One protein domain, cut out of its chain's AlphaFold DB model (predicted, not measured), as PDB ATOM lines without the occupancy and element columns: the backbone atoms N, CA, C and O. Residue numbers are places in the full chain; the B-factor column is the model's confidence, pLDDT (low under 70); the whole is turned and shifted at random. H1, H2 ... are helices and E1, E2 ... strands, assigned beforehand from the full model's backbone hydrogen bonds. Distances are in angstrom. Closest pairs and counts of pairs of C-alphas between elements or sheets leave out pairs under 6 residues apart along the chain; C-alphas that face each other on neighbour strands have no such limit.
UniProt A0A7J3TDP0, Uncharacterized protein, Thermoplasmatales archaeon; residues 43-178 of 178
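Overview. This is residues 43 to 178 of the 178 residues of an uncharacterized protein of Thermoplasmatales archaeon (UniProt A0A7J3TDP0). Two strongly twisted sheets stand face to face as a sandwich, their strands running nearly along one another, with the short helix H1 at one side, beside E2 and E4. A long link, residues 121 to 142, folds back beside the edge strand E6 and pairs with it through residues 135 to 136. The 136 printed residues hold nine named strands and one named helix, in the order E1 H1 E2 E3 E4 E5 E6 E7 E8 E9, and the class is mostly strand. One sheet has the order E2, E3, E9, E5, E7 and the other E1, E4, E8, E6, both antiparallel. The whole is compact, with a radius of gyration of the C-alphas of 14.3 A and spans of 49 by 34 by 27 A.

Along the chain. E1, residues 43 to 47, begins at C-alpha 43 (-19.548, 29.948, 39.913). H1 follows at residues 51 to 56, then E2 at 60 to 63 and E3 at 71 to 76. E4, residues 84 to 95, is 31.3 A long, from C-alpha 84 at (-6.721, 20.815, 13.346). E5, residues 102 to 110, is 26.1 A long; E6 holds 115 to 120 and E7 143 to 149. E8, residues 155 to 162, measures 23.0 A. E9, residues 167 to 177, measures 33.0 A and ends at C-alpha 177 (-20.622, 38.145, 43.314).

Arrangement. The parts of the two sheets that face each other are 9.3 A centre to centre, with best planes 28 degrees apart and strands at 7 degrees. In the five-stranded sheet E2 and E3 form a hairpin, with N 63 and O 73 at 2.8 A. E3 and E9 have N 74 and O 169 at 2.9 A, E9 and E5 have N 106 and O 174 at 2.8 A, and E5 and E7 have N 103 and O 148 at 2.8 A, each within hydrogen-bond range. In the four-stranded sheet the pairs within range include N 46 and O 92 of E1 and E4, 2.8 A, N 87 and O 159 of E4 and E8, 2.8 A, and N 118 and O 158 of E8 and E6, 2.8 A. H1 stands at this sheet's level, at a height of 2.5 A; its closest C-alphas to E4 are those of Tyr 51 and Val 90, 4.2 A. It only grazes the other sheet, with residues 51 to 55. In H1 every O i to N i+4 pair is within hydrogen-bond range.

Size, cuts and confidence. The C-alphas farthest apart, those of Gly 81 and Gly 100, are 49.4 A apart. The printed part has no cut and ends at the chain's last residue, 178. The link from E6 to E7 is long, with 22 residues. The mean pLDDT of the printed part is 85.9; residues 64 to 71 and 79 to 82 are under 70.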
ATOM      1  N   ILE A  43     -19.864  30.213  41.323       86.88
ATOM      2  CA  ILE A  43     -19.548  29.948  39.913       86.88
ATOM      3  C   ILE A  43     -18.606  28.741  39.859       86.88
ATOM      4  O   ILE A  43     -17.712  28.642  40.694       86.88
ATOM      5  N   PHE A  44     -18.805  27.823  38.915       87.25
ATOM      6  CA  PHE A  44     -18.017  26.589  38.811       87.25
ATOM      7  C   PHE A  44     -17.863  26.126  37.359       87.25
ATOM      8  O   PHE A  44     -18.728  26.404  36.531       87.25
ATOM      9  N   ILE A  45     -16.778  25.410  37.042       87.44
ATOM     10  CA  ILE A  45     -16.616  24.757  35.733       87.44
ATOM     11  C   ILE A  45     -17.154  23.334  35.797       87.44
ATOM     12  O   ILE A  45     -16.652  22.554  36.595       87.44
ATOM     13  N   ALA A  46     -18.083  23.003  34.901       87.75
ATOM     14  CA  ALA A  46     -18.638  21.677  34.663       87.75
ATOM     15  C   ALA A  46     -18.196  21.102  33.295       87.75
ATOM     16  O   ALA A  46     -17.620  21.790  32.445       87.75
ATOM     17  N   GLN A  47     -18.486  19.818  33.070       91.12
ATOM     18  CA  GLN A  47     -18.360  19.165  31.768       91.12
ATOM     19  C   GLN A  47     -19.449  19.715  30.852       91.12
ATOM     20  O   GLN A  47     -20.611  19.780  31.243       91.12
ATOM     21  N   GLY A  48     -19.067  20.109  29.640       90.38
ATOM     22  CA  GLY A  48     -20.014  20.582  28.642       90.38
ATOM     23  C   GLY A  48     -20.616  19.428  27.832       90.38
ATOM     24  O   GLY A  48     -20.143  18.290  27.906       90.38
ATOM     25  N   PRO A  49     -21.616  19.708  26.982       92.38
ATOM     26  CA  PRO A  49     -22.292  18.693  26.171       92.38
ATOM     27  C   PRO A  49     -21.368  17.950  25.190       92.38
ATOM     28  O   PRO A  49     -21.693  16.847  24.762       92.38
ATOM     29  N   GLY A  50     -20.225  18.535  24.817       89.62
ATOM     30  CA  GLY A  50     -19.228  17.891  23.959       89.62
ATOM     31  C   GLY A  50     -18.230  16.998  24.703       89.62
ATOM     32  O   GLY A  50     -17.434  16.315  24.056       89.62
ATOM     33  N   TYR A  51     -18.232  17.012  26.042       91.56
ATOM     34  CA  TYR A  51     -17.171  16.409  26.845       91.56
ATOM     35  C   TYR A  51     -17.056  14.900  26.647       91.56
ATOM     36  O   TYR A  51     -15.977  14.413  26.320       91.56
ATOM     37  N   ASP A  52     -18.157  14.164  26.811       89.12
ATOM     38  CA  ASP A  52     -18.139  12.697  26.831       89.12
ATOM     39  C   ASP A  52     -17.592  12.106  25.532       89.12
ATOM     40  O   ASP A  52     -16.811  11.154  25.552       89.12
ATOM     41  N   VAL A  53     -17.948  12.705  24.393       89.31
ATOM     42  CA  VAL A  53     -17.447  12.291  23.079       89.31
ATOM     43  C   VAL A  53     -15.959  12.605  22.949       89.31
ATOM     44  O   VAL A  53     -15.182  11.740  22.551       89.31
ATOM     45  N   ALA A  54     -15.535  13.820  23.308       87.50
ATOM     46  CA  ALA A  54     -14.136  14.226  23.208       87.50
ATOM     47  C   ALA A  54     -13.222  13.408  24.142       87.50
ATOM     48  O   ALA A  54     -12.134  12.998  23.737       87.50
ATOM     49  N   ASN A  55     -13.677  13.137  25.366       90.25
ATOM     50  CA  ASN A  55     -12.972  12.315  26.346       90.25
ATOM     51  C   ASN A  55     -12.960  10.837  25.937       90.25
ATOM     52  O   ASN A  55     -11.917  10.194  25.991       90.25
ATOM     53  N   GLY A  56     -14.082  10.308  25.440       85.81
ATOM     54  CA  GLY A  56     -14.167   8.937  24.926       85.81
ATOM     55  C   GLY A  56     -13.250   8.672  23.726       85.81
ATOM     56  O   GLY A  56     -12.803   7.544  23.531       85.81
ATOM     57  N   LEU A  57     -12.929   9.712  22.950       85.31
ATOM     58  CA  LEU A  57     -11.960   9.667  21.850       85.31
ATOM     59  C   LEU A  57     -10.518   9.993  22.285       85.31
ATOM     60  O   LEU A  57      -9.610   9.940  21.458       85.31
ATOM     61  N   GLY A  58     -10.294  10.309  23.564       85.81
ATOM     62  CA  GLY A  58      -8.970  10.588  24.128       85.81
ATOM     63  C   GLY A  58      -8.401  11.970  23.798       85.81
ATOM     64  O   GLY A  58      -7.198  12.173  23.932       85.81
ATOM     65  N   TYR A  59      -9.226  12.923  23.356       86.62
ATOM     66  CA  TYR A  59      -8.759  14.262  22.970       86.62
ATOM     67  C   TYR A  59      -8.680  15.255  24.125       86.62
ATOM     68  O   TYR A  59      -7.931  16.230  24.052       86.62
ATOM     69  N   ILE A  60      -9.454  15.019  25.179       85.50
ATOM     70  CA  ILE A  60      -9.467  15.849  26.374       85.50
ATOM     71  C   ILE A  60      -9.563  14.963  27.604       85.50
ATOM     72  O   ILE A  60     -10.341  14.015  27.642       85.50
ATOM     73  N   THR A  61      -8.808  15.303  28.634       86.25
ATOM     74  CA  THR A  61      -8.961  14.723  29.966       86.25
ATOM     75  C   THR A  61      -8.896  15.851  30.986       86.25
ATOM     76  O   THR A  61      -8.117  16.793  30.841       86.25
ATOM     77  N   LEU A  62      -9.751  15.790  32.006       82.88
ATOM     78  CA  LEU A  62      -9.736  16.762  33.098       82.88
ATOM     79  C   LEU A  62      -8.948  16.188  34.265       82.88
ATOM     80  O   LEU A  62      -9.220  15.079  34.721       82.88
ATOM     81  N   HIS A  63      -8.008  16.976  34.769       74.44
ATOM     82  CA  HIS A  63      -7.255  16.681  35.975       74.44
ATOM     83  C   HIS A  63      -7.661  17.672  37.071       74.44
ATOM     84  O   HIS A  63      -7.520  18.889  36.935       74.44
ATOM     85  N   GLY A  64      -8.199  17.137  38.166       59.78
ATOM     86  CA  GLY A  64      -8.700  17.902  39.307       59.78
ATOM     87  C   GLY A  64      -9.746  17.114  40.097       59.78
ATOM     88  O   GLY A  64     -10.343  16.175  39.571       59.78
ATOM     89  N   ASN A  65      -9.967  17.480  41.363       50.47
ATOM     90  CA  ASN A  65     -11.040  16.903  42.178       50.47
ATOM     91  C   ASN A  65     -12.392  17.362  41.619       50.47
ATOM     92  O   ASN A  65     -12.881  18.404  42.031       50.47
ATOM     93  N   ASN A  66     -12.962  16.589  40.690       51.03
ATOM     94  CA  ASN A  66     -14.337  16.678  40.201       51.03
ATOM     95  C   ASN A  66     -14.874  18.088  39.922       51.03
ATOM     96  O   ASN A  66     -15.359  18.739  40.831       51.03
ATOM     97  N   VAL A  67     -14.859  18.486  38.646       52.41
ATOM     98  CA  VAL A  67     -15.849  19.284  37.882       52.41
ATOM     99  C   VAL A  67     -16.760  20.330  38.575       52.41
ATOM    100  O   VAL A  67     -17.827  20.643  38.065       52.41
ATOM    101  N   ASN A  68     -16.371  20.879  39.720       58.28
ATOM    102  CA  ASN A  68     -17.081  21.904  40.485       58.28
ATOM    103  C   ASN A  68     -16.067  22.753  41.272       58.28
ATOM    104  O   ASN A  68     -16.246  23.026  42.460       58.28
ATOM    105  N   THR A  69     -14.941  23.098  40.645       62.12
ATOM    106  CA  THR A  69     -13.825  23.792  41.300       62.12
ATOM    107  C   THR A  69     -13.465  25.081  40.568       62.12
ATOM    108  O   THR A  69     -13.667  25.198  39.361       62.12
ATOM    109  N   ASP A  70     -12.883  26.033  41.303       63.72
ATOM    110  CA  ASP A  70     -12.436  27.338  40.778       63.72
ATOM    111  C   ASP A  70     -11.244  27.226  39.801       63.72
ATOM    112  O   ASP A  70     -10.945  28.139  39.031       63.72
ATOM    113  N   ASN A  71     -10.557  26.079  39.822       64.75
ATOM    114  CA  ASN A  71      -9.401  25.777  38.987       64.75
ATOM    115  C   ASN A  71      -9.510  24.358  38.430       64.75
ATOM    116  O   ASN A  71      -9.818  23.424  39.177       64.75
ATOM    117  N   ILE A  72      -9.190  24.196  37.147       72.25
ATOM    118  CA  ILE A  72      -9.065  22.892  36.494       72.25
ATOM    119  C   ILE A  72      -7.767  22.832  35.686       72.25
ATOM    120  O   ILE A  72      -7.328  23.819  35.087       72.25
ATOM    121  N   SER A  73      -7.150  21.654  35.648       75.44
ATOM    122  CA  SER A  73      -6.130  21.343  34.653       75.44
ATOM    123  C   SER A  73      -6.766  20.500  33.555       75.44
ATOM    124  O   SER A  73      -7.592  19.624  33.822       75.44
ATOM    125  N   VAL A  74      -6.421  20.807  32.312       73.88
ATOM    126  CA  VAL A  74      -6.943  20.132  31.129       73.88
ATOM    127  C   VAL A  74      -5.758  19.548  30.385       73.88
ATOM    128  O   VAL A  74      -4.870  20.291  29.986       73.88
ATOM    129  N   ASN A  75      -5.743  18.239  30.178       80.50
ATOM    130  CA  ASN A  75      -4.809  17.624  29.246       80.50
ATOM    131  C   ASN A  75      -5.470  17.559  27.869       80.50
ATOM    132  O   ASN A  75      -6.604  17.084  27.745       80.50
ATOM    133  N   LEU A  76      -4.777  18.078  26.857       79.69
ATOM    134  CA  LEU A  76      -5.245  18.093  25.477       79.69
ATOM    135  C   LEU A  76      -4.310  17.257  24.612       79.69
ATOM    136  O   LEU A  76      -3.084  17.407  24.655       79.69
ATOM    137  N   SER A  77      -4.914  16.400  23.796       76.56
ATOM    138  CA  SER A  77      -4.208  15.578  22.817       76.56
ATOM    139  C   SER A  77      -4.475  16.061  21.395       76.56
ATOM    140  O   SER A  77      -5.556  16.558  21.077       76.56
ATOM    141  N   SER A  78      -3.478  15.905  20.522       72.81
ATOM    142  CA  SER A  78      -3.588  16.243  19.098       72.81
ATOM    143  C   SER A  78      -4.194  15.111  18.282       72.81
ATOM    144  O   SER A  78      -4.185  13.939  18.660       72.81
ATOM    145  N   VAL A  79      -4.631  15.473  17.077       63.12
ATOM    146  CA  VAL A  79      -4.818  14.520  15.984       63.12
ATOM    147  C   VAL A  79      -3.472  14.339  15.265       63.12
ATOM    148  O   VAL A  79      -2.829  15.336  14.933       63.12
ATOM    149  N   PRO A  80      -3.022  13.102  14.986       61.50
ATOM    150  CA  PRO A  80      -1.804  12.874  14.213       61.50
ATOM    151  C   PRO A  80      -1.862  13.543  12.825       61.50
ATOM    152  O   PRO A  80      -2.772  13.271  12.042       61.50
ATOM    153  N   GLY A  81      -0.872  14.386  12.495       61.38
ATOM    154  CA  GLY A  81      -0.707  15.016  11.174       61.38
ATOM    155  C   GLY A  81      -0.683  16.554  11.193       61.38
ATOM    156  O   GLY A  81      -0.477  17.172  12.231       61.38
ATOM    157  N   ASN A  82      -0.898  17.174  10.024       59.09
ATOM    158  CA  ASN A  82      -0.961  18.638   9.835       59.09
ATOM    159  C   ASN A  82      -2.389  19.209   9.993       59.09
ATOM    160  O   ASN A  82      -2.704  20.258   9.431       59.09
ATOM    161  N   GLY A  83      -3.280  18.480  10.669       78.56
ATOM    162  CA  GLY A  83      -4.687  18.854  10.813       78.56
ATOM    163  C   GLY A  83      -4.943  19.853  11.940       78.56
ATOM    164  O   GLY A  83      -4.027  20.314  12.621       78.56
ATOM    165  N   TYR A  84      -6.218  20.156  12.147       84.00
ATOM    166  CA  TYR A  84      -6.721  20.815  13.346       84.00
ATOM    167  C   TYR A  84      -7.862  19.985  13.939       84.00
ATOM    168  O   TYR A  84      -8.465  19.158  13.250       84.00
ATOM    169  N   LEU A  85      -8.128  20.195  15.222       88.06
ATOM    170  CA  LEU A  85      -9.198  19.557  15.971       88.06
ATOM    171  C   LEU A  85     -10.024  20.629  16.676       88.06
ATOM    172  O   LEU A  85      -9.501  21.362  17.518       88.06
ATOM    173  N   ASP A  86     -11.312  20.672  16.350       90.88
ATOM    174  CA  ASP A  86     -12.290  21.508  17.037       90.88
ATOM    175  C   ASP A  86     -12.991  20.701  18.132       90.88
ATOM    176  O   ASP A  86     -13.758  19.774  17.868       90.88
ATOM    177  N   LEU A  87     -12.749  21.080  19.382       91.81
ATOM    178  CA  LEU A  87     -13.420  20.550  20.561       91.81
ATOM    179  C   LEU A  87     -14.490  21.546  21.006       91.81
ATOM    180  O   LEU A  87     -14.220  22.485  21.754       91.81
ATOM    181  N   VAL A  88     -15.714  21.362  20.520       94.94
ATOM    182  CA  VAL A  88     -16.803  22.335  20.685       94.94
ATOM    183  C   VAL A  88     -17.638  22.030  21.932       94.94
ATOM    184  O   VAL A  88     -18.099  20.906  22.115       94.94
ATOM    185  N   ASN A  89     -17.870  23.049  22.768       94.44
ATOM    186  CA  ASN A  89     -18.672  22.991  24.000       94.44
ATOM    187  C   ASN A  89     -18.276  21.836  24.937       94.44
ATOM    188  O   ASN A  89     -19.137  21.162  25.500       94.44
ATOM    189  N   VAL A  90     -16.978  21.562  25.066       93.25
ATOM    190  CA  VAL A  90     -16.481  20.439  25.879       93.25
ATOM    191  C   VAL A  90     -16.431  20.764  27.368       93.25
ATOM    192  O   VAL A  90     -16.439  19.853  28.183       93.25
ATOM    193  N   LEU A  91     -16.411  22.042  27.745       93.06
ATOM    194  CA  LEU A  91     -16.562  22.482  29.133       93.06
ATOM    195  C   LEU A  91     -17.584  23.611  29.193       93.06
ATOM    196  O   LEU A  91     -17.861  24.265  28.185       93.06
ATOM    197  N   GLU A  92     -18.130  23.858  30.373       92.88
ATOM    198  CA  GLU A  92     -19.035  24.975  30.607       92.88
ATOM    199  C   GLU A  92     -18.804  25.593  31.985       92.88
ATOM    200  O   GLU A  92     -18.425  24.908  32.928       92.88
ATOM    201  N   ILE A  93     -19.017  26.900  32.107       91.56
ATOM    202  CA  ILE A  93     -19.027  27.604  33.388       91.56
ATOM    203  C   ILE A  93     -20.485  27.818  33.772       91.56
ATOM    204  O   ILE A  93     -21.228  28.527  33.087       91.56
ATOM    205  N   ASN A  94     -20.868  27.196  34.878       91.19
ATOM    206  CA  ASN A  94     -22.197  27.242  35.456       91.19
ATOM    207  C   ASN A  94     -22.245  28.163  36.671       91.19
ATOM    208  O   ASN A  94     -21.223  28.542  37.251       91.19
ATOM    209  N   ASN A  95     -23.466  28.521  37.059       89.88
ATOM    210  CA  ASN A  95     -23.711  29.343  38.228       89.88
ATOM    211  C   ASN A  95     -24.907  28.837  39.036       89.88
ATOM    212  O   ASN A  95     -25.912  28.405  38.475       89.88
ATOM    213  N   THR A  96     -24.807  28.943  40.358       89.75
ATOM    214  CA  THR A  96     -25.930  28.749  41.288       89.75
ATOM    215  C   THR A  96     -26.253  30.059  42.006       89.75
ATOM    216  O   THR A  96     -26.430  30.072  43.232       89.75
ATOM    217  N   LEU A  97     -26.216  31.178  41.273       89.56
ATOM    218  CA  LEU A  97     -26.436  32.504  41.847       89.56
ATOM    219  C   LEU A  97     -27.833  32.607  42.469       89.56
ATOM    220  O   LEU A  97     -28.744  31.845  42.133       89.56
ATOM    221  N   LYS A  98     -28.014  33.550  43.390       92.19
ATOM    222  CA  LYS A  98     -29.342  33.881  43.916       92.19
ATOM    223  C   LYS A  98     -30.047  34.871  42.996       92.19
ATOM    224  O   LYS A  98     -29.415  35.609  42.250       92.19
ATOM    225  N   SER A  99     -31.377  34.890  43.053       92.69
ATOM    226  CA  SER A  99     -32.168  35.852  42.285       92.69
ATOM    227  C   SER A  99     -31.766  37.284  42.635       92.69
ATOM    228  O   SER A  99     -31.907  37.687  43.785       92.69
ATOM    229  N   GLY A 100     -31.350  38.048  41.625       91.06
ATOM    230  CA  GLY A 100     -30.868  39.424  41.772       91.06
ATOM    231  C   GLY A 100     -29.345  39.556  41.774       91.06
ATOM    232  O   GLY A 100     -28.859  40.642  41.470       91.06
ATOM    233  N   ASP A 101     -28.617  38.464  42.021       93.38
ATOM    234  CA  ASP A 101     -27.156  38.464  42.038       93.38
ATOM    235  C   ASP A 101     -26.593  38.349  40.612       93.38
ATOM    236  O   ASP A 101     -27.171  37.714  39.713       93.38
ATOM    237  N   TYR A 102     -25.404  38.911  40.425       93.81
ATOM    238  CA  TYR A 102     -24.568  38.681  39.249       93.81
ATOM    239  C   TYR A 102     -23.109  38.487  39.661       93.81
ATOM    240  O   TYR A 102     -22.676  38.917  40.728       93.81
ATOM    241  N   ALA A 103     -22.329  37.831  38.805       91.12
ATOM    242  CA  ALA A 103     -20.905  37.620  39.011       91.12
ATOM    243  C   ALA A 103     -20.093  38.234  37.874       91.12
ATOM    244  O   ALA A 103     -20.357  37.980  36.697       91.12
ATOM    245  N   ASN A 104     -19.058  38.995  38.223       91.25
ATOM    246  CA  ASN A 104     -18.014  39.376  37.278       91.25
ATOM    247  C   ASN A 104     -16.922  38.314  37.321       91.25
ATOM    248  O   ASN A 104     -16.244  38.175  38.339       91.25
ATOM    249  N   VAL A 105     -16.776  37.562  36.233       91.62
ATOM    250  CA  VAL A 105     -15.842  36.442  36.110       91.62
ATOM    251  C   VAL A 105     -14.630  36.890  35.308       91.62
ATOM    252  O   VAL A 105     -14.766  37.487  34.241       91.62
ATOM    253  N   THR A 106     -13.443  36.580  35.816       90.94
ATOM    254  CA  THR A 106     -12.172  36.694  35.103       90.94
ATOM    255  C   THR A 106     -11.640  35.297  34.844       90.94
ATOM    256  O   THR A 106     -11.238  34.598  35.769       90.94
ATOM    257  N   LEU A 107     -11.632  34.898  33.581       92.06
ATOM    258  CA  LEU A 107     -11.059  33.656  33.089       92.06
ATOM    259  C   LEU A 107      -9.597  33.895  32.718       92.06
ATOM    260  O   LEU A 107      -9.293  34.834  31.986       92.06
ATOM    261  N   SER A 108      -8.702  33.045  33.201       90.44
ATOM    262  CA  SER A 108      -7.277  33.060  32.874       90.44
ATOM    263  C   SER A 108      -6.854  31.679  32.399       90.44
ATOM    264  O   SER A 108      -7.275  30.664  32.957       90.44
ATOM    265  N   VAL A 109      -6.032  31.629  31.355       91.44
ATOM    266  CA  VAL A 109      -5.624  30.359  30.754       91.44
ATOM    267  C   VAL A 109      -4.127  30.263  30.547       91.44
ATOM    268  O   VAL A 109      -3.431  31.243  30.313       91.44
ATOM    269  N   SER A 110      -3.625  29.041  30.594       91.06
ATOM    270  CA  SER A 110      -2.309  28.689  30.082       91.06
ATOM    271  C   SER A 110      -2.509  27.467  29.215       91.06
ATOM    272  O   SER A 110      -2.941  26.439  29.719       91.06
ATOM    273  N   MET A 111      -2.253  27.577  27.917       89.06
ATOM    274  CA  MET A 111      -2.483  26.489  26.967       89.06
ATOM    275  C   MET A 111      -1.164  26.053  26.331       89.06
ATOM    276  O   MET A 111      -0.283  26.898  26.132       89.06
ATOM    277  N   PRO A 112      -1.009  24.763  25.988       87.62
ATOM    278  CA  PRO A 112       0.130  24.318  25.201       87.62
ATOM    279  C   PRO A 112       0.156  25.042  23.847       87.62
ATOM    280  O   PRO A 112      -0.874  25.441  23.300       87.62
ATOM    281  N   SER A 113       1.355  25.224  23.293       86.62
ATOM    282  CA  SER A 113       1.533  25.920  22.014       86.62
ATOM    283  C   SER A 113       0.699  25.271  20.909       86.62
ATOM    284  O   SER A 113       0.725  24.050  20.762       86.62
ATOM    285  N   GLY A 114      -0.026  26.074  20.126       87.50
ATOM    286  CA  GLY A 114      -0.932  25.588  19.079       87.50
ATOM    287  C   GLY A 114      -2.340  25.235  19.569       87.50
ATOM    288  O   GLY A 114      -3.137  24.754  18.773       87.50
ATOM    289  N   THR A 115      -2.662  25.488  20.838       90.19
ATOM    290  CA  THR A 115      -4.018  25.356  21.385       90.19
ATOM    291  C   THR A 115      -4.616  26.728  21.689       90.19
ATOM    292  O   THR A 115      -3.959  27.587  22.276       90.19
ATOM    293  N   PHE A 116      -5.889  26.911  21.343       92.06
ATOM    294  CA  PHE A 116      -6.637  28.147  21.561       92.06
ATOM    295  C   PHE A 116      -7.943  27.860  22.295       92.06
ATOM    296  O   PHE A 116      -8.682  26.958  21.899       92.06
ATOM    297  N   LEU A 117      -8.245  28.646  23.333       94.56
ATOM    298  CA  LEU A 117      -9.525  28.569  24.043       94.56
ATOM    299  C   LEU A 117     -10.495  29.636  23.526       94.56
ATOM    300  O   LEU A 117     -10.152  30.816  23.443       94.56
ATOM    301  N   TYR A 118     -11.732  29.224  23.276       95.75
ATOM    302  CA  TYR A 118     -12.864  30.078  22.948       95.75
ATOM    303  C   TYR A 118     -13.931  29.967  24.032       95.75
ATOM    304  O   TYR A 118     -14.205  28.866  24.513       95.75
ATOM    305  N   TYR A 119     -14.575  31.085  24.371       95.88
ATOM    306  CA  TYR A 119     -15.781  31.076  25.199       95.88
ATOM    307  C   TYR A 119     -16.975  31.709  24.480       95.88
ATOM    308  O   TYR A 119     -16.816  32.624  23.667       95.88
ATOM    309  N   ASN A 120     -18.181  31.243  24.803       95.00
ATOM    310  CA  ASN A 120     -19.438  31.842  24.372       95.00
ATOM    311  C   ASN A 120     -20.440  31.848  25.532       95.00
ATOM    312  O   ASN A 120     -20.827  30.803  26.046       95.00
ATOM    313  N   ASN A 121     -20.851  33.044  25.951       92.69
ATOM    314  CA  ASN A 121     -21.768  33.269  27.070       92.69
ATOM    315  C   ASN A 121     -23.206  33.595  26.631       92.69
ATOM    316  O   ASN A 121     -24.039  33.934  27.466       92.69
ATOM    317  N   THR A 122     -23.504  33.524  25.330       88.38
ATOM    318  CA  THR A 122     -24.845  33.814  24.786       88.38
ATOM    319  C   THR A 122     -25.584  32.556  24.353       88.38
ATOM    320  O   THR A 122     -26.810  32.498  24.406       88.38
ATOM    321  N   SER A 123     -24.845  31.552  23.887       91.56
ATOM    322  CA  SER A 123     -25.366  30.285  23.384       91.56
ATOM    323  C   SER A 123     -24.233  29.267  23.264       91.56
ATOM    324  O   SER A 123     -23.060  29.612  23.403       91.56
ATOM    325  N   GLN A 124     -24.584  28.014  22.979       93.38
ATOM    326  CA  GLN A 124     -23.603  27.000  22.600       93.38
ATOM    327  C   GLN A 124     -22.790  27.456  21.385       93.38
ATOM    328  O   GLN A 124     -23.350  27.928  20.390       93.38
ATOM    329  N   SER A 125     -21.474  27.272  21.456       92.69
ATOM    330  CA  SER A 125     -20.567  27.499  20.336       92.69
ATOM    331  C   SER A 125     -20.886  26.554  19.179       92.69
ATOM    332  O   SER A 125     -21.363  25.432  19.368       92.69
ATOM    333  N   LYS A 126     -20.619  27.023  17.963       92.12
ATOM    334  CA  LYS A 126     -20.813  26.315  16.697       92.12
ATOM    335  C   LYS A 126     -19.573  26.483  15.831       92.12
ATOM    336  O   LYS A 126     -18.764  27.370  16.084       92.12
ATOM    337  N   ILE A 127     -19.463  25.672  14.786       91.00
ATOM    338  CA  ILE A 127     -18.495  25.898  13.712       91.00
ATOM    339  C   ILE A 127     -19.223  26.634  12.591       91.00
ATOM    340  O   ILE A 127     -20.225  26.140  12.073       91.00
ATOM    341  N   VAL A 128     -18.739  27.821  12.239       89.06
ATOM    342  CA  VAL A 128     -19.244  28.633  11.126       89.06
ATOM    343  C   VAL A 128     -18.050  28.998  10.260       89.06
ATOM    344  O   VAL A 128     -17.054  29.502  10.771       89.06
ATOM    345  N   ASP A 129     -18.124  28.674   8.970       87.94
ATOM    346  CA  ASP A 129     -17.051  28.920   7.996       87.94
ATOM    347  C   ASP A 129     -15.669  28.400   8.448       87.94
ATOM    348  O   ASP A 129     -14.635  29.029   8.236       87.94
ATOM    349  N   GLY A 130     -15.654  27.231   9.102       81.38
ATOM    350  CA  GLY A 130     -14.429  26.583   9.588       81.38
ATOM    351  C   GLY A 130     -13.824  27.218  10.843       81.38
ATOM    352  O   GLY A 130     -12.666  26.957  11.147       81.38
ATOM    353  N   SER A 131     -14.572  28.061  11.558       86.94
ATOM    354  CA  SER A 131     -14.136  28.683  12.812       86.94
ATOM    355  C   SER A 131     -15.140  28.457  13.937       86.94
ATOM    356  O   SER A 131     -16.354  28.528  13.734       86.94
ATOM    357  N   ILE A 132     -14.629  28.233  15.148       91.56
ATOM    358  CA  ILE A 132     -15.444  28.181  16.364       91.56
ATOM    359  C   ILE A 132     -16.016  29.578  16.647       91.56
ATOM    360  O   ILE A 132     -15.278  30.557  16.757       91.56
ATOM    361  N   THR A 133     -17.336  29.684  16.800       93.75
ATOM    362  CA  THR A 133     -17.999  30.922  17.226       93.75
ATOM    363  C   THR A 133     -17.698  31.209  18.693       93.75
ATOM    364  O   THR A 133     -17.852  30.322  19.533       93.75
ATOM    365  N   GLY A 134     -17.381  32.457  19.021       93.12
ATOM    366  CA  GLY A 134     -17.121  32.894  20.390       93.12
ATOM    367  C   GLY A 134     -15.950  33.863  20.443       93.12
ATOM    368  O   GLY A 134     -15.455  34.325  19.414       93.12
ATOM    369  N   VAL A 135     -15.500  34.169  21.652       94.88
ATOM    370  CA  VAL A 135     -14.354  35.045  21.893       94.88
ATOM    371  C   VAL A 135     -13.122  34.190  22.163       94.88
ATOM    372  O   VAL A 135     -13.130  33.356  23.069       94.88
ATOM    373  N   ASN A 136     -12.058  34.412  21.390       94.25
ATOM    374  CA  ASN A 136     -10.769  33.754  21.589       94.25
ATOM    375  C   ASN A 136     -10.041  34.375  22.798       94.25
ATOM    376  O   ASN A 136      -9.586  35.523  22.752       94.25
ATOM    377  N   VAL A 137      -9.922  33.604  23.878       92.75
ATOM    378  CA  VAL A 137      -9.255  34.005  25.128       92.75
ATOM    379  C   VAL A 137      -7.746  34.103  24.926       92.75
ATOM    380  O   VAL A 137      -7.105  35.023  25.432       92.75
ATOM    381  N   SER A 138      -7.170  33.194  24.139       82.44
ATOM    382  CA  SER A 138      -5.734  33.167  23.846       82.44
ATOM    383  C   SER A 138      -5.280  34.402  23.058       82.44
ATOM    384  O   SER A 138      -4.171  34.888  23.258       82.44
ATOM    385  N   ALA A 139      -6.160  34.975  22.230       80.19
ATOM    386  CA  ALA A 139      -5.920  36.250  21.547       80.19
ATOM    387  C   ALA A 139      -5.991  37.474  22.484       80.19
ATOM    388  O   ALA A 139      -5.542  38.557  22.117       80.19
ATOM    389  N   SER A 140      -6.525  37.310  23.698       79.62
ATOM    390  CA  SER A 140      -6.718  38.370  24.697       79.62
ATOM    391  C   SER A 140      -5.678  38.290  25.822       79.62
ATOM    392  O   SER A 140      -6.002  38.409  27.000       79.62
ATOM    393  N   ASN A 141      -4.411  38.038  25.475       82.88
ATOM    394  CA  ASN A 141      -3.324  37.791  26.436       82.88
ATOM    395  C   ASN A 141      -3.632  36.661  27.431       82.88
ATOM    396  O   ASN A 141      -3.187  36.708  28.574       82.88
ATOM    397  N   ASN A 142      -4.397  35.653  27.001       89.69
ATOM    398  CA  ASN A 142      -4.848  34.543  27.836       89.69
ATOM    399  C   ASN A 142      -5.754  34.937  29.019       89.69
ATOM    400  O   ASN A 142      -5.878  34.174  29.979       89.69
ATOM    401  N   HIS A 143      -6.417  36.093  28.942       91.44
ATOM    402  CA  HIS A 143      -7.398  36.536  29.928       91.44
ATOM    403  C   HIS A 143      -8.701  36.972  29.253       91.44
ATOM    404  O   HIS A 143      -8.694  37.579  28.186       91.44
ATOM    405  N   ALA A 144      -9.837  36.704  29.890       93.44
ATOM    406  CA  ALA A 144     -11.136  37.212  29.466       93.44
ATOM    407  C   ALA A 144     -11.983  37.591  30.678       93.44
ATOM    408  O   ALA A 144     -11.966  36.898  31.691       93.44
ATOM    409  N   THR A 145     -12.747  38.673  30.563       92.31
ATOM    410  CA  THR A 145     -13.713  39.085  31.582       92.31
ATOM    411  C   THR A 145     -15.118  39.090  31.003       92.31
ATOM    412  O   THR A 145     -15.340  39.536  29.877       92.31
ATOM    413  N   PHE A 146     -16.075  38.569  31.763       93.69
ATOM    414  CA  PHE A 146     -17.484  38.558  31.383       93.69
ATOM    415  C   PHE A 146     -18.381  38.513  32.617       93.69
ATOM    416  O   PHE A 146     -17.972  38.092  33.700       93.69
ATOM    417  N   THR A 147     -19.624  38.946  32.443       94.25
ATOM    418  CA  THR A 147     -20.643  38.908  33.493       94.25
ATOM    419  C   THR A 147     -21.526  37.679  33.321       94.25
ATOM    420  O   THR A 147     -21.961  37.367  32.210       94.25
ATOM    421  N   VAL A 148     -21.811  37.004  34.430       93.44
ATOM    422  CA  VAL A 148     -22.781  35.911  34.533       93.44
ATOM    423  C   VAL A 148     -23.919  36.386  35.427       93.44
ATOM    424  O   VAL A 148     -23.674  36.881  36.523       93.44
ATOM    425  N   ASN A 149     -25.159  36.258  34.959       93.75
ATOM    426  CA  ASN A 149     -26.338  36.698  35.704       93.75
ATOM    427  C   ASN A 149     -27.086  35.491  36.264       93.75
ATOM    428  O   ASN A 149     -27.041  34.403  35.683       93.75
ATOM    429  N   TYR A 150     -27.843  35.699  37.341       92.88
ATOM    430  CA  TYR A 150     -28.811  34.708  37.797       92.88
ATOM    431  C   TYR A 150     -29.692  34.195  36.649       92.88
ATOM    432  O   TYR A 150     -30.291  34.974  35.903       92.88
ATOM    433  N   GLY A 151     -29.778  32.869  36.517       86.69
ATOM    434  CA  GLY A 151     -30.612  32.212  35.510       86.69
ATOM    435  C   GLY A 151     -30.114  32.352  34.067       86.69
ATOM    436  O   GLY A 151     -30.832  31.959  33.147       86.69
ATOM    437  N   SER A 152     -28.913  32.898  33.837       91.25
ATOM    438  CA  SER A 152     -28.321  32.910  32.498       91.25
ATOM    439  C   SER A 152     -27.953  31.498  32.044       91.25
ATOM    440  O   SER A 152     -27.705  30.607  32.856       91.25
ATOM    441  N   SER A 153     -27.865  31.311  30.726       91.00
ATOM    442  CA  SER A 153     -27.273  30.093  30.166       91.00
ATOM    443  C   SER A 153     -25.818  29.916  30.633       91.00
ATOM    444  O   SER A 153     -25.169  30.916  30.967       91.00
ATOM    445  N   PRO A 154     -25.302  28.672  30.639       92.00
ATOM    446  CA  PRO A 154     -23.895  28.408  30.913       92.00
ATOM    447  C   PRO A 154     -22.988  29.140  29.920       92.00
ATOM    448  O   PRO A 154     -23.375  29.387  28.773       92.00
ATOM    449  N   VAL A 155     -21.764  29.453  30.343       95.12
ATOM    450  CA  VAL A 155     -20.722  29.933  29.425       95.12
ATOM    451  C   VAL A 155     -19.990  28.729  28.861       95.12
ATOM    452  O   VAL A 155     -19.278  28.041  29.584       95.12
ATOM    453  N   TYR A 156     -20.144  28.477  27.568       95.50
ATOM    454  CA  TYR A 156     -19.549  27.315  26.921       95.50
ATOM    455  C   TYR A 156     -18.103  27.584  26.531       95.50
ATOM    456  O   TYR A 156     -17.785  28.629  25.964       95.50
ATOM    457  N   LEU A 157     -17.241  26.612  26.799       95.19
ATOM    458  CA  LEU A 157     -15.819  26.633  26.502       95.19
ATOM    459  C   LEU A 157     -15.511  25.612  25.406       95.19
ATOM    460  O   LEU A 157     -15.958  24.462  25.439       95.19
ATOM    461  N   SER A 158     -14.760  26.052  24.405       95.56
ATOM    462  CA  SER A 158     -14.383  25.263  23.232       95.56
ATOM    463  C   SER A 158     -12.901  25.441  22.936       95.56
ATOM    464  O   SER A 158     -12.349  26.505  23.202       95.56
ATOM    465  N   PHE A 159     -12.261  24.430  22.360       93.00
ATOM    466  CA  PHE A 159     -10.836  24.460  22.049       93.00
ATOM    467  C   PHE A 159     -10.609  24.229  20.564       93.00
ATOM    468  O   PHE A 159     -11.245  23.368  19.963       93.00
ATOM    469  N   LEU A 160      -9.662  24.966  20.002       91.31
ATOM    470  CA  LEU A 160      -9.047  24.658  18.719       91.31
ATOM    471  C   LEU A 160      -7.630  24.164  19.000       91.31
ATOM    472  O   LEU A 160      -6.827  24.900  19.575       91.31
ATOM    473  N   VAL A 161      -7.320  22.939  18.585       89.44
ATOM    474  CA  VAL A 161      -5.985  22.341  18.709       89.44
ATOM    475  C   VAL A 161      -5.390  22.207  17.311       89.44
ATOM    476  O   VAL A 161      -5.955  21.534  16.451       89.44
ATOM    477  N   MET A 162      -4.264  22.868  17.055       85.75
ATOM    478  CA  MET A 162      -3.605  22.899  15.749       85.75
ATOM    479  C   MET A 162      -2.369  21.998  15.706       85.75
ATOM    480  O   MET A 162      -1.526  22.017  16.606       85.75
ATOM    481  N   GLY A 163      -2.217  21.269  14.597       79.62
ATOM    482  CA  GLY A 163      -1.056  20.430  14.315       79.62
ATOM    483  C   GLY A 163      -0.845  19.340  15.367       79.62
ATOM    484  O   GLY A 163      -1.789  18.792  15.926       79.62
ATOM    485  N   SER A 164       0.420  19.054  15.675       73.69
ATOM    486  CA  SER A 164       0.821  18.069  16.687       73.69
ATOM    487  C   SER A 164       0.838  18.626  18.120       73.69
ATOM    488  O   SER A 164       1.604  18.138  18.957       73.69
ATOM    489  N   SER A 165       0.065  19.682  18.402       76.94
ATOM    490  CA  SER A 165      -0.026  20.282  19.739       76.94
ATOM    491  C   SER A 165      -0.547  19.257  20.748       76.94
ATOM    492  O   SER A 165      -1.571  18.618  20.532       76.94
ATOM    493  N   HIS A 166       0.186  19.047  21.833       78.19
ATOM    494  CA  HIS A 166      -0.222  18.183  22.935       78.19
ATOM    495  C   HIS A 166       0.357  18.733  24.232       78.19
ATOM    496  O   HIS A 166       1.394  19.402  24.222       78.19
ATOM    497  N   GLY A 167      -0.301  18.429  25.344       81.25
ATOM    498  CA  GLY A 167       0.204  18.737  26.672       81.25
ATOM    499  C   GLY A 167      -0.858  19.298  27.599       81.25
ATOM    500  O   GLY A 167      -2.051  19.335  27.288       81.25
ATOM    501  N   ASP A 168      -0.384  19.737  28.756       84.69
ATOM    502  CA  ASP A 168      -1.238  20.247  29.812       84.69
ATOM    503  C   ASP A 168      -1.512  21.737  29.618       84.69
ATOM    504  O   ASP A 168      -0.606  22.555  29.436       84.69
ATOM    505  N   GLY A 169      -2.790  22.081  29.688       85.50
ATOM    506  CA  GLY A 169      -3.278  23.425  29.905       85.50
ATOM    507  C   GLY A 169      -3.857  23.587  31.310       85.50
ATOM    508  O   GLY A 169      -4.210  22.627  32.004       85.50
ATOM    509  N   SER A 170      -3.985  24.834  31.737       87.44
ATOM    510  CA  SER A 170      -4.731  25.212  32.928       87.44
ATOM    511  C   SER A 170      -5.780  26.252  32.578       87.44
ATOM    512  O   SER A 170      -5.561  27.155  31.766       87.44
ATOM    513  N   ILE A 171      -6.941  26.097  33.205       87.88
ATOM    514  CA  ILE A 171      -8.011  27.081  33.195       87.88
ATOM    515  C   ILE A 171      -8.272  27.435  34.647       87.88
ATOM    516  O   ILE A 171      -8.622  26.582  35.464       87.88
ATOM    517  N   THR A 172      -8.089  28.707  34.960       84.56
ATOM    518  CA  THR A 172      -8.391  29.268  36.268       84.56
ATOM    519  C   THR A 172      -9.403  30.376  36.080       84.56
ATOM    520  O   THR A 172      -9.371  31.107  35.086       84.56
ATOM    521  N   PHE A 173     -10.333  30.514  37.012       82.62
ATOM    522  CA  PHE A 173     -11.176  31.694  37.030       82.62
ATOM    523  C   PHE A 173     -11.272  32.262  38.436       82.62
ATOM    524  O   PHE A 173     -11.172  31.562  39.440       82.62
ATOM    525  N   SER A 174     -11.442  33.572  38.496       85.44
ATOM    526  CA  SER A 174     -11.770  34.301  39.711       85.44
ATOM    527  C   SER A 174     -13.062  35.061  39.479       85.44
ATOM    528  O   SER A 174     -13.378  35.446  38.351       85.44
ATOM    529  N   TYR A 175     -13.848  35.251  40.530       85.81
ATOM    530  CA  TYR A 175     -15.115  35.952  40.408       85.81
ATOM    531  C   TYR A 175     -15.468  36.722  41.669       85.81
ATOM    532  O   TYR A 175     -15.027  36.404  42.772       85.81
ATOM    533  N   MET A 176     -16.288  37.749  41.476       86.44
ATOM    534  CA  MET A 176     -16.897  38.530  42.541       86.44
ATOM    535  C   MET A 176     -18.402  38.548  42.312       86.44
ATOM    536  O   MET A 176     -18.843  38.956  41.236       86.44
ATOM    537  N   ILE A 177     -19.158  38.088  43.308       88.31
ATOM    538  CA  ILE A 177     -20.622  38.145  43.314       88.31
ATOM    539  C   ILE A 177     -21.047  39.484  43.913       88.31
ATOM    540  O   ILE A 177     -20.444  39.945  44.886       88.31
ATOM    541  N   SER A 178     -22.043  40.119  43.307       87.38
ATOM    542  CA  SER A 178     -22.641  41.388  43.730       87.38
ATOM    543  C   SER A 178     -24.149  41.263  43.846       87.38
ATOM    544  O   SER A 178     -24.724  40.498  43.037       87.38
TER     545      SER A 178